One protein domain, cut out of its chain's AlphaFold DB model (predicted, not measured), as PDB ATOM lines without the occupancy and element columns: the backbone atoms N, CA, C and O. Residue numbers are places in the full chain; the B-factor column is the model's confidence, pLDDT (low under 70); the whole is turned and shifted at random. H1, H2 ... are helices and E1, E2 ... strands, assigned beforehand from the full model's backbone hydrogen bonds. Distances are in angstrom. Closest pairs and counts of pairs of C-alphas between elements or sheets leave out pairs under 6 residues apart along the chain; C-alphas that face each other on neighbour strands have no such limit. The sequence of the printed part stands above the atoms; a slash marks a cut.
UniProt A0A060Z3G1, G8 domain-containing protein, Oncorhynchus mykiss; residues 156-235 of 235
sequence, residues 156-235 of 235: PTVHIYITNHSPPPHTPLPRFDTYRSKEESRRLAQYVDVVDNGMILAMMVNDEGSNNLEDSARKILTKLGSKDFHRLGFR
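AT A GLANCE: This is residues 156 to 235 of the 235 residues of the protein "G8 domain-containing protein" of Oncorhynchus mykiss (UniProt A0A060Z3G1). Two long antiparallel strands, E1 and E2, make a narrow ribbon, and H1 runs near E1 with H2 side by side with H1. The long link from E1 to H1 folds back beside E1, and its residues 166 to 171 stick out. The printed part has 80 residues, with E1, H1, E2 and H2 in that order along the chain; the sheet's order is E1 - E2. The class is mixed, helices and strands, though under half of the residues are in named elements. The whole is compact, with a radius of gyration of the C-alphas of 12.2 A and spans of 33 by 26 by 20 A.

HOW THE PARTS SIT: Start at E1, residues 157 to 163, and set beside it its antiparallel neighbour E2, residues 200 to 206, at 167 degrees between directions. Look there for N 159 and O 204, 2.8 A apart, and N 202 and O 161, 2.8 A, both within hydrogen-bond range. Residues 158 to 159 of E1 also pair, antiparallel, with residues 175 to 176. H1, residues 182 to 193, and E1 are near each other, with 10 pairs of C-alphas within 10 A. H2, residues 215 to 223, touches H1; their closest C-alphas, of Ala 189 and Ala 217, are 4.4 A apart. They run the same way at a shallow tilt of 26 degrees. E1 and H2 are apart. In H1 and H2 every O i to N i+4 pair is within hydrogen-bond range.

IN THESE COORDINATES: Find C-alpha 157 at (27.157, -8.511, -21.852); from there E1 runs 19.8 A to C-alpha 163. H1 spans 16.7 A from C-alpha 182 at (25.675, -15.062, -11.824), E2 19.7 A, and H2 12.2 A, ending at C-alpha 223 at (17.251, -26.551, -25.774).

THE WHOLE: The C-alphas farthest apart, of Pro 168 and Phe 234, are 33.7 A apart. The printed part has no cut; the link from E1 to H1, 18 residues, is long. Residues 224 to 235, up to the chain's last residue, hold no named element. Mean pLDDT of the printed part is 70.6, and 44 residues are under 70, among them 156 to 173.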
ATOM      1  N   PRO A 156      31.046  -6.100 -20.895       61.06
ATOM      2  CA  PRO A 156      30.815  -7.464 -21.348       61.06
ATOM      3  C   PRO A 156      29.390  -7.911 -21.008       61.06
ATOM      4  O   PRO A 156      28.963  -7.815 -19.860       61.06
ATOM      5  N   THR A 157      28.608  -8.309 -22.008       61.47
ATOM      6  CA  THR A 157      27.157  -8.511 -21.852       61.47
ATOM      7  C   THR A 157      26.597  -9.467 -22.900       61.47
ATOM      8  O   THR A 157      27.073  -9.537 -24.028       61.47
ATOM      9  N   VAL A 158      25.524 -10.177 -22.555       58.59
ATOM     10  CA  VAL A 158      24.690 -10.930 -23.494       58.59
ATOM     11  C   VAL A 158      23.467 -10.090 -23.841       58.59
ATOM     12  O   VAL A 158      22.723  -9.667 -22.960       58.59
ATOM     13  N   HIS A 159      23.252  -9.826 -25.122       57.00
ATOM     14  CA  HIS A 159      22.106  -9.087 -25.640       57.00
ATOM     15  C   HIS A 159      21.126 -10.072 -26.255       57.00
ATOM     16  O   HIS A 159      21.521 -10.932 -27.043       57.00
ATOM     17  N   ILE A 160      19.850  -9.950 -25.896       53.06
ATOM     18  CA  ILE A 160      18.814 -10.865 -26.366       53.06
ATOM     19  C   ILE A 160      17.672 -10.071 -26.940       53.06
ATOM     20  O   ILE A 160      17.184  -9.113 -26.346       53.06
ATOM     21  N   TYR A 161      17.213 -10.532 -28.083       58.84
ATOM     22  CA  TYR A 161      16.092  -9.978 -28.786       58.84
ATOM     23  C   TYR A 161      15.101 -11.090 -29.113       58.84
ATOM     24  O   TYR A 161      15.469 -12.092 -29.720       58.84
ATOM     25  N   ILE A 162      13.853 -10.920 -28.679       51.56
ATOM     26  CA  ILE A 162      12.784 -11.915 -28.825       51.56
ATOM     27  C   ILE A 162      11.645 -11.259 -29.570       51.56
ATOM     28  O   ILE A 162      11.191 -10.192 -29.153       51.56
ATOM     29  N   THR A 163      11.174 -11.871 -30.653       48.06
ATOM     30  CA  THR A 163      10.021 -11.320 -31.356       48.06
ATOM     31  C   THR A 163       9.290 -12.306 -32.268       48.06
ATOM     32  O   THR A 163       9.887 -13.238 -32.797       48.06
ATOM     33  N   ASN A 164       8.017 -12.027 -32.545       39.78
ATOM     34  CA  ASN A 164       7.266 -12.513 -33.712       39.78
ATOM     35  C   ASN A 164       7.124 -11.438 -34.815       39.78
ATOM     36  O   ASN A 164       6.699 -11.743 -35.932       39.78
ATOM     37  N   HIS A 165       7.467 -10.175 -34.523       42.97
ATOM     38  CA  HIS A 165       7.226  -8.999 -35.370       42.97
ATOM     39  C   HIS A 165       8.349  -7.942 -35.284       42.97
ATOM     40  O   HIS A 165       9.229  -7.987 -34.438       42.97
ATOM     41  N   SER A 166       8.353  -6.937 -36.157       43.09
ATOM     42  CA  SER A 166       9.264  -5.790 -36.005       43.09
ATOM     43  C   SER A 166       8.865  -4.968 -34.764       43.09
ATOM     44  O   SER A 166       7.766  -4.408 -34.778       43.09
ATOM     45  N   PRO A 167       9.695  -4.826 -33.714       46.25
ATOM     46  CA  PRO A 167       9.379  -4.021 -32.550       46.25
ATOM     47  C   PRO A 167       9.299  -2.543 -32.949       46.25
ATOM     48  O   PRO A 167       9.702  -2.122 -34.045       46.25
ATOM     49  N   PRO A 168       8.755  -1.703 -32.069       47.25
ATOM     50  CA  PRO A 168       8.866  -0.265 -32.223       47.25
ATOM     51  C   PRO A 168      10.342   0.168 -32.352       47.25
ATOM     52  O   PRO A 168      11.215  -0.415 -31.695       47.25
ATOM     53  N   PRO A 169      10.648   1.188 -33.175       45.50
ATOM     54  CA  PRO A 169      11.962   1.826 -33.173       45.50
ATOM     55  C   PRO A 169      12.357   2.234 -31.748       45.50
ATOM     56  O   PRO A 169      11.505   2.689 -30.988       45.50
ATOM     57  N   HIS A 170      13.640   2.089 -31.405       53.84
ATOM     58  CA  HIS A 170      14.200   2.440 -30.088       53.84
ATOM     59  C   HIS A 170      13.706   1.598 -28.899       53.84
ATOM     60  O   HIS A 170      13.874   2.009 -27.753       53.84
ATOM     61  N   THR A 171      13.143   0.408 -29.137       55.03
ATOM     62  CA  THR A 171      12.835  -0.526 -28.043       55.03
ATOM     63  C   THR A 171      14.138  -0.950 -27.346       55.03
ATOM     64  O   THR A 171      15.021  -1.493 -28.016       55.03
ATOM     65  N   PRO A 172      14.292  -0.717 -26.027       58.94
ATOM     66  CA  PRO A 172      15.479  -1.143 -25.298       58.94
ATOM     67  C   PRO A 172      15.578  -2.667 -25.310       58.94
ATOM     68  O   PRO A 172      14.635  -3.355 -24.921       58.94
ATOM     69  N   LEU A 173      16.721  -3.198 -25.739       65.94
ATOM     70  CA  LEU A 173      16.944  -4.638 -25.707       65.94
ATOM     71  C   LEU A 173      17.300  -5.110 -24.294       65.94
ATOM     72  O   LEU A 173      18.104  -4.455 -23.619       65.94
ATOM     73  N   PRO A 174      16.761  -6.262 -23.859       71.12
ATOM     74  CA  PRO A 174      17.273  -6.983 -22.708       71.12
ATOM     75  C   PRO A 174      18.778  -7.241 -22.847       71.12
ATOM     76  O   PRO A 174      19.255  -7.773 -23.853       71.12
ATOM     77  N   ARG A 175      19.524  -6.865 -21.810       75.81
ATOM     78  CA  ARG A 175      20.972  -7.070 -21.678       75.81
ATOM     79  C   ARG A 175      21.237  -7.823 -20.396       75.81
ATOM     80  O   ARG A 175      20.590  -7.491 -19.413       75.81
ATOM     81  N   PHE A 176      22.164  -8.770 -20.398       83.62
ATOM     82  CA  PHE A 176      22.503  -9.614 -19.255       83.62
ATOM     83  C   PHE A 176      24.021  -9.612 -19.070       83.62
ATOM     84  O   PHE A 176      24.742 -10.167 -19.895       83.62
ATOM     85  N   ASP A 177      24.530  -8.968 -18.019       84.31
ATOM     86  CA  ASP A 177      25.974  -8.941 -17.722       84.31
ATOM     87  C   ASP A 177      26.402 -10.242 -17.026       84.31
ATOM     88  O   ASP A 177      26.585 -10.318 -15.806       84.31
ATOM     89  N   THR A 178      26.539 -11.299 -17.827       86.88
ATOM     90  CA  THR A 178      26.998 -12.619 -17.374       86.88
ATOM     91  C   THR A 178      28.511 -12.683 -17.170       86.88
ATOM     92  O   THR A 178      29.033 -13.735 -16.802       86.88
ATOM     93  N   TYR A 179      29.239 -11.579 -17.369       83.69
ATOM     94  CA  TYR A 179      30.637 -11.487 -16.974       83.69
ATOM     95  C   TYR A 179      30.769 -11.134 -15.495       83.69
ATOM     96  O   TYR A 179      31.539 -11.786 -14.786       83.69
ATOM     97  N   ARG A 180      30.000 -10.149 -15.014       83.25
ATOM     98  CA  ARG A 180      30.061  -9.665 -13.624       83.25
ATOM     99  C   ARG A 180      29.150 -10.425 -12.666       83.25
ATOM    100  O   ARG A 180      29.460 -10.476 -11.478       83.25
ATOM    101  N   SER A 181      28.035 -10.986 -13.142       89.25
ATOM    102  CA  SER A 181      26.973 -11.483 -12.258       89.25
ATOM    103  C   SER A 181      26.418 -12.850 -12.658       89.25
ATOM    104  O   SER A 181      25.911 -13.043 -13.761       89.25
ATOM    105  N   LYS A 182      26.421 -13.793 -11.704       92.12
ATOM    106  CA  LYS A 182      25.675 -15.062 -11.824       92.12
ATOM    107  C   LYS A 182      24.165 -14.843 -11.810       92.12
ATOM    108  O   LYS A 182      23.432 -15.597 -12.438       92.12
ATOM    109  N   GLU A 183      23.693 -13.799 -11.133       93.38
ATOM    110  CA  GLU A 183      22.265 -13.480 -11.101       93.38
ATOM    111  C   GLU A 183      21.759 -13.057 -12.481       93.38
ATOM    112  O   GLU A 183      20.696 -13.488 -12.916       93.38
ATOM    113  N   GLU A 184      22.576 -12.326 -13.240       92.00
ATOM    114  CA  GLU A 184      22.253 -11.982 -14.626       92.00
ATOM    115  C   GLU A 184      22.213 -13.219 -15.531       92.00
ATOM    116  O   GLU A 184      21.394 -13.277 -16.447       92.00
ATOM    117  N   SER A 185      23.012 -14.252 -15.237       90.50
ATOM    118  CA  SER A 185      22.889 -15.554 -15.902       90.50
ATOM    119  C   SER A 185      21.560 -16.246 -15.579       90.50
ATOM    120  O   SER A 185      20.956 -16.844 -16.471       90.50
ATOM    121  N   ARG A 186      21.079 -16.179 -14.333       92.88
ATOM    122  CA  ARG A 186      19.771 -16.750 -13.952       92.88
ATOM    123  C   ARG A 186      18.622 -15.979 -14.578       92.88
ATOM    124  O   ARG A 186      17.703 -16.599 -15.108       92.88
ATOM    125  N   ARG A 187      18.713 -14.648 -14.596       92.56
ATOM    126  CA  ARG A 187      17.741 -13.775 -15.258       92.56
ATOM    127  C   ARG A 187      17.687 -14.043 -16.761       92.56
ATOM    128  O   ARG A 187      16.598 -14.089 -17.319       92.56
ATOM    129  N   LEU A 188      18.837 -14.285 -17.400       86.62
ATOM    130  CA  LEU A 188      18.918 -14.754 -18.786       86.62
ATOM    131  C   LEU A 188      18.167 -16.080 -18.958       86.62
ATOM    132  O   LEU A 188      17.333 -16.191 -19.853       86.62
ATOM    133  N   ALA A 189      18.416 -17.064 -18.091       87.19
ATOM    134  CA  ALA A 189      17.744 -18.354 -18.186       87.19
ATOM    135  C   ALA A 189      16.217 -18.220 -18.051       87.19
ATOM    136  O   ALA A 189      15.484 -18.724 -18.892       87.19
ATOM    137  N   GLN A 190      15.742 -17.481 -17.047       88.75
ATOM    138  CA  GLN A 190      14.313 -17.234 -16.825       88.75
ATOM    139  C   GLN A 190      13.665 -16.480 -17.990       88.75
ATOM    140  O   GLN A 190      12.564 -16.823 -18.409       88.75
ATOM    141  N   TYR A 191      14.357 -15.475 -18.535       84.31
ATOM    142  CA  TYR A 191      13.866 -14.696 -19.669       84.31
ATOM    143  C   TYR A 191      13.657 -15.560 -20.917       84.31
ATOM    144  O   TYR A 191      12.746 -15.309 -21.698       84.31
ATOM    145  N   VAL A 192      14.494 -16.582 -21.092       79.62
ATOM    146  CA  VAL A 192      14.431 -17.509 -22.223       79.62
ATOM    147  C   VAL A 192      13.415 -18.642 -22.000       79.62
ATOM    148  O   VAL A 192      12.831 -19.121 -22.967       79.62
ATOM    149  N   ASP A 193      13.170 -19.054 -20.755       82.94
ATOM    150  CA  ASP A 193      12.254 -20.165 -20.414       82.94
ATOM    151  C   ASP A 193      10.787 -19.851 -20.700       82.94
ATOM    152  O   ASP A 193      10.000 -20.743 -20.997       82.94
ATOM    153  N   VAL A 194      10.431 -18.569 -20.645       79.44
ATOM    154  CA  VAL A 194       9.062 -18.087 -20.863       79.44
ATOM    155  C   VAL A 194       8.790 -17.684 -22.316       79.44
ATOM    156  O   VAL A 194       7.771 -17.062 -22.603       79.44
ATOM    157  N   VAL A 195       9.710 -17.981 -23.237       70.94
ATOM    158  CA  VAL A 195       9.564 -17.628 -24.653       70.94
ATOM    159  C   VAL A 195       8.622 -18.610 -25.334       70.94
ATOM    160  O   VAL A 195       8.919 -19.799 -25.429       70.94
ATOM    161  N   ASP A 196       7.508 -18.093 -25.849       62.56
ATOM    162  CA  ASP A 196       6.524 -18.899 -26.566       62.56
ATOM    163  C   ASP A 196       7.100 -19.534 -27.841       62.56
ATOM    164  O   ASP A 196       7.935 -18.967 -28.555       62.56
ATOM    165  N   ASN A 197       6.588 -20.719 -28.175       59.91
ATOM    166  CA  ASN A 197       6.919 -21.393 -29.426       59.91
ATOM    167  C   ASN A 197       6.536 -20.527 -30.638       59.91
ATOM    168  O   ASN A 197       5.468 -19.919 -30.678       59.91
ATOM    169  N   GLY A 198       7.395 -20.522 -31.662       51.56
ATOM    170  CA  GLY A 198       7.202 -19.719 -32.876       51.56
ATOM    171  C   GLY A 198       7.777 -18.299 -32.798       51.56
ATOM    172  O   GLY A 198       7.722 -17.573 -33.791       51.56
ATOM    173  N   MET A 199       8.364 -17.908 -31.662       57.97
ATOM    174  CA  MET A 199       9.121 -16.661 -31.524       57.97
ATOM    175  C   MET A 199      10.547 -16.816 -32.070       57.97
ATOM    176  O   MET A 199      11.207 -17.836 -31.871       57.97
ATOM    177  N   ILE A 200      11.050 -15.774 -32.728       59.69
ATOM    178  CA  ILE A 200      12.445 -15.680 -33.160       59.69
ATOM    179  C   ILE A 200      13.267 -15.084 -32.017       59.69
ATOM    180  O   ILE A 200      12.999 -13.968 -31.565       59.69
ATOM    181  N   LEU A 201      14.295 -15.819 -31.593       61.03
ATOM    182  CA  LEU A 201      15.291 -15.377 -30.623       61.03
ATOM    183  C   LEU A 201      16.607 -15.047 -31.336       61.03
ATOM    184  O   LEU A 201      17.254 -15.936 -31.888       61.03
ATOM    185  N   ALA A 202      17.031 -13.786 -31.294       64.69
ATOM    186  CA  ALA A 202      18.382 -13.385 -31.669       64.69
ATOM    187  C   ALA A 202      19.192 -13.093 -30.403       64.69
ATOM    188  O   ALA A 202      18.761 -12.331 -29.539       64.69
ATOM    189  N   MET A 203      20.371 -13.699 -30.290       67.62
ATOM    190  CA  MET A 203      21.269 -13.521 -29.154       67.62
ATOM    191  C   MET A 203      22.654 -13.112 -29.636       67.62
ATOM    192  O   MET A 203      23.144 -13.602 -30.652       67.62
ATOM    193  N   MET A 204      23.289 -12.241 -28.866       68.75
ATOM    194  CA  MET A 204      24.623 -11.732 -29.113       68.75
ATOM    195  C   MET A 204      25.425 -11.727 -27.816       68.75
ATOM    196  O   MET A 204      24.918 -11.304 -26.782       68.75
ATOM    197  N   VAL A 205      26.684 -12.153 -27.888       67.56
ATOM    198  CA  VAL A 205      27.663 -11.973 -26.812       67.56
ATOM    199  C   VAL A 205      28.568 -10.801 -27.174       67.56
ATOM    200  O   VAL A 205      29.089 -10.743 -28.287       67.56
ATOM    201  N   ASN A 206      28.723  -9.867 -26.244       65.81
ATOM    202  CA  ASN A 206      29.575  -8.698 -26.371       65.81
ATOM    203  C   ASN A 206      30.783  -8.803 -25.432       65.81
ATOM    204  O   ASN A 206      30.574  -8.942 -24.229       65.81
ATOM    205  N   ASP A 207      32.001  -8.677 -25.976       65.38
ATOM    206  CA  ASP A 207      33.316  -8.911 -25.333       65.38
ATOM    207  C   ASP A 207      33.435 -10.291 -24.673       65.38
ATOM    208  O   ASP A 207      34.152 -11.155 -25.166       65.38
ATOM    209  N   GLU A 208      32.702 -10.513 -23.586       69.50
ATOM    210  CA  GLU A 208      32.737 -11.737 -22.810       69.50
ATOM    211  C   GLU A 208      31.380 -12.020 -22.150       69.50
ATOM    212  O   GLU A 208      30.758 -11.142 -21.550       69.50
ATOM    213  N   GLY A 209      30.923 -13.270 -22.235       78.31
ATOM    214  CA  GLY A 209      29.622 -13.685 -21.697       78.31
ATOM    215  C   GLY A 209      29.614 -15.039 -20.997       78.31
ATOM    216  O   GLY A 209      28.536 -15.525 -20.660       78.31
ATOM    217  N   SER A 210      30.773 -15.665 -20.790       81.94
ATOM    218  CA  SER A 210      30.908 -17.023 -20.257       81.94
ATOM    219  C   SER A 210      31.311 -17.085 -18.775       81.94
ATOM    220  O   SER A 210      30.944 -18.052 -18.106       81.94
ATOM    221  N   ASN A 211      32.015 -16.070 -18.254       86.25
ATOM    222  CA  ASN A 211      32.670 -16.084 -16.933       86.25
ATOM    223  C   ASN A 211      31.749 -16.475 -15.760       86.25
ATOM    224  O   ASN A 211      32.120 -17.303 -14.931       86.25
ATOM    225  N   ASN A 212      30.539 -15.913 -15.691       89.75
ATOM    226  CA  ASN A 212      29.522 -16.258 -14.690       89.75
ATOM    227  C   ASN A 212      28.273 -16.900 -15.317       89.75
ATOM    228  O   ASN A 212      27.198 -16.896 -14.714       89.75
ATOM    229  N   LEU A 213      28.404 -17.462 -16.522       88.56
ATOM    230  CA  LEU A 213      27.313 -18.132 -17.221       88.56
ATOM    231  C   LEU A 213      27.064 -19.525 -16.630       88.56
ATOM    232  O   LEU A 213      27.814 -20.473 -16.884       88.56
ATOM    233  N   GLU A 214      25.991 -19.635 -15.853       91.88
ATOM    234  CA  GLU A 214      25.605 -20.849 -15.140       91.88
ATOM    235  C   GLU A 214      25.050 -21.937 -16.075       91.88
ATOM    236  O   GLU A 214      24.493 -21.677 -17.147       91.88
ATOM    237  N   ASP A 215      25.139 -23.190 -15.622       88.88
ATOM    238  CA  ASP A 215      24.664 -24.362 -16.365       88.88
ATOM    239  C   ASP A 215      23.171 -24.305 -16.706       88.88
ATOM    240  O   ASP A 215      22.747 -24.883 -17.705       88.88
ATOM    241  N   SER A 216      22.362 -23.614 -15.901       86.31
ATOM    242  CA  SER A 216      20.935 -23.391 -16.167       86.31
ATOM    243  C   SER A 216      20.721 -22.610 -17.467       86.31
ATOM    244  O   SER A 216      19.961 -23.052 -18.332       86.31
ATOM    245  N   ALA A 217      21.455 -21.509 -17.650       85.38
ATOM    246  CA  ALA A 217      21.433 -20.708 -18.870       85.38
ATOM    247  C   ALA A 217      22.012 -21.481 -20.064       85.38
ATOM    248  O   ALA A 217      21.452 -21.456 -21.159       85.38
ATOM    249  N   ARG A 218      23.094 -22.242 -19.864       83.50
ATOM    250  CA  ARG A 218      23.666 -23.080 -20.934       83.50
ATOM    251  C   ARG A 218      22.667 -24.130 -21.414       83.50
ATOM    252  O   ARG A 218      22.414 -24.233 -22.611       83.50
ATOM    253  N   LYS A 219      22.044 -24.859 -20.482       83.25
ATOM    254  CA  LYS A 219      21.048 -25.896 -20.789       83.25
ATOM    255  C   LYS A 219      19.856 -25.329 -21.546       83.25
ATOM    256  O   LYS A 219      19.428 -25.943 -22.521       83.25
ATOM    257  N   ILE A 220      19.321 -24.183 -21.122       79.31
ATOM    258  CA  ILE A 220      18.137 -23.623 -21.772       79.31
ATOM    259  C   ILE A 220      18.429 -23.138 -23.192       79.31
ATOM    260  O   ILE A 220      17.656 -23.393 -24.110       79.31
ATOM    261  N   LEU A 221      19.601 -22.546 -23.410       74.50
ATOM    262  CA  LEU A 221      20.008 -22.073 -24.731       74.50
ATOM    263  C   LEU A 221      20.364 -23.225 -25.674       74.50
ATOM    264  O   LEU A 221      20.110 -23.143 -26.876       74.50
ATOM    265  N   THR A 222      20.860 -24.343 -25.140       69.69
ATOM    266  CA  THR A 222      21.004 -25.585 -25.910       69.69
ATOM    267  C   THR A 222      19.650 -26.194 -26.286       69.69
ATOM    268  O   THR A 222      19.517 -26.701 -27.400       69.69
ATOM    269  N   LYS A 223      18.618 -26.102 -25.427       68.25
ATOM    270  CA  LYS A 223      17.251 -26.551 -25.774       68.25
ATOM    271  C   LYS A 223      16.656 -25.766 -26.945       68.25
ATOM    272  O   LYS A 223      15.945 -26.356 -27.750       68.25
ATOM    273  N   LEU A 224      17.004 -24.486 -27.086       64.62
ATOM    274  CA  LEU A 224      16.621 -23.662 -28.238       64.62
ATOM    275  C   LEU A 224      17.394 -23.983 -29.529       64.62
ATOM    276  O   LEU A 224      17.268 -23.278 -30.525       64.62
ATOM    277  N   GLY A 225      18.192 -25.053 -29.534       58.84
ATOM    278  CA  GLY A 225      18.898 -25.541 -30.714       58.84
ATOM    279  C   GLY A 225      20.332 -25.036 -30.846       58.84
ATOM    280  O   GLY A 225      21.016 -25.429 -31.793       58.84
ATOM    281  N   SER A 226      20.834 -24.224 -29.907       59.31
ATOM    282  CA  SER A 226      22.218 -23.753 -29.978       59.31
ATOM    283  C   SER A 226      23.215 -24.875 -29.684       59.31
ATOM    284  O   SER A 226      23.358 -25.340 -28.549       59.31
ATOM    285  N   LYS A 227      23.941 -25.295 -30.726       59.66
ATOM    286  CA  LYS A 227      24.971 -26.338 -30.639       59.66
ATOM    287  C   LYS A 227      26.313 -25.827 -30.139       59.66
ATOM    288  O   LYS A 227      27.100 -26.641 -29.687       59.66
ATOM    289  N   ASP A 228      26.561 -24.523 -30.158       61.56
ATOM    290  CA  ASP A 228      27.866 -23.963 -29.784       61.56
ATOM    291  C   ASP A 228      27.838 -23.236 -28.436       61.56
ATOM    292  O   ASP A 228      28.881 -23.042 -27.821       61.56
ATOM    293  N   PHE A 229      26.656 -22.911 -27.899       65.38
ATOM    294  CA  PHE A 229      26.557 -22.157 -26.644       65.38
ATOM    295  C   PHE A 229      27.067 -22.929 -25.419       65.38
ATOM    296  O   PHE A 229      27.622 -22.346 -24.491       65.38
ATOM    297  N   HIS A 230      26.960 -24.261 -25.427       66.94
ATOM    298  CA  HIS A 230      27.575 -25.087 -24.384       66.94
ATOM    299  C   HIS A 230      29.111 -24.984 -24.390       66.94
ATOM    300  O   HIS A 230      29.738 -25.214 -23.361       66.94
ATOM    301  N   ARG A 231      29.702 -24.599 -25.529       67.38
ATOM    302  CA  ARG A 231      31.144 -24.395 -25.728       67.38
ATOM    303  C   ARG A 231      31.560 -22.939 -25.544       67.38
ATOM    304  O   ARG A 231      32.735 -22.647 -25.729       67.38
ATOM    305  N   LEU A 232      30.628 -22.040 -25.203       69.00
ATOM    306  CA  LEU A 232      30.945 -20.640 -24.946       69.00
ATOM    307  C   LEU A 232      31.920 -20.567 -23.763       69.00
ATOM    308  O   LEU A 232      31.535 -20.836 -22.618       69.00
ATOM    309  N   GLY A 233      33.174 -20.266 -24.078       67.50
ATOM    310  CA  GLY A 233      34.270 -20.075 -23.140       67.50
ATOM    311  C   GLY A 233      34.710 -18.618 -23.121       67.50
ATOM    312  O   GLY A 233      34.077 -17.769 -23.743       67.50
ATOM    313  N   PHE A 234      35.780 -18.349 -22.381       70.00
ATOM    314  CA  PHE A 234      36.311 -17.002 -22.240       70.00
ATOM    315  C   PHE A 234      36.836 -16.480 -23.587       70.00
ATOM    316  O   PHE A 234      37.803 -17.049 -24.098       70.00
ATOM    317  N   ARG A 235      36.228 -15.396 -24.089       58.78
ATOM    318  CA  ARG A 235      36.564 -14.692 -25.344       58.78
ATOM    319  C   ARG A 235      36.735 -15.606 -26.565       58.78
ATOM    320  O   ARG A 235      37.867 -15.701 -27.098       58.78
TER     321      ARG A 235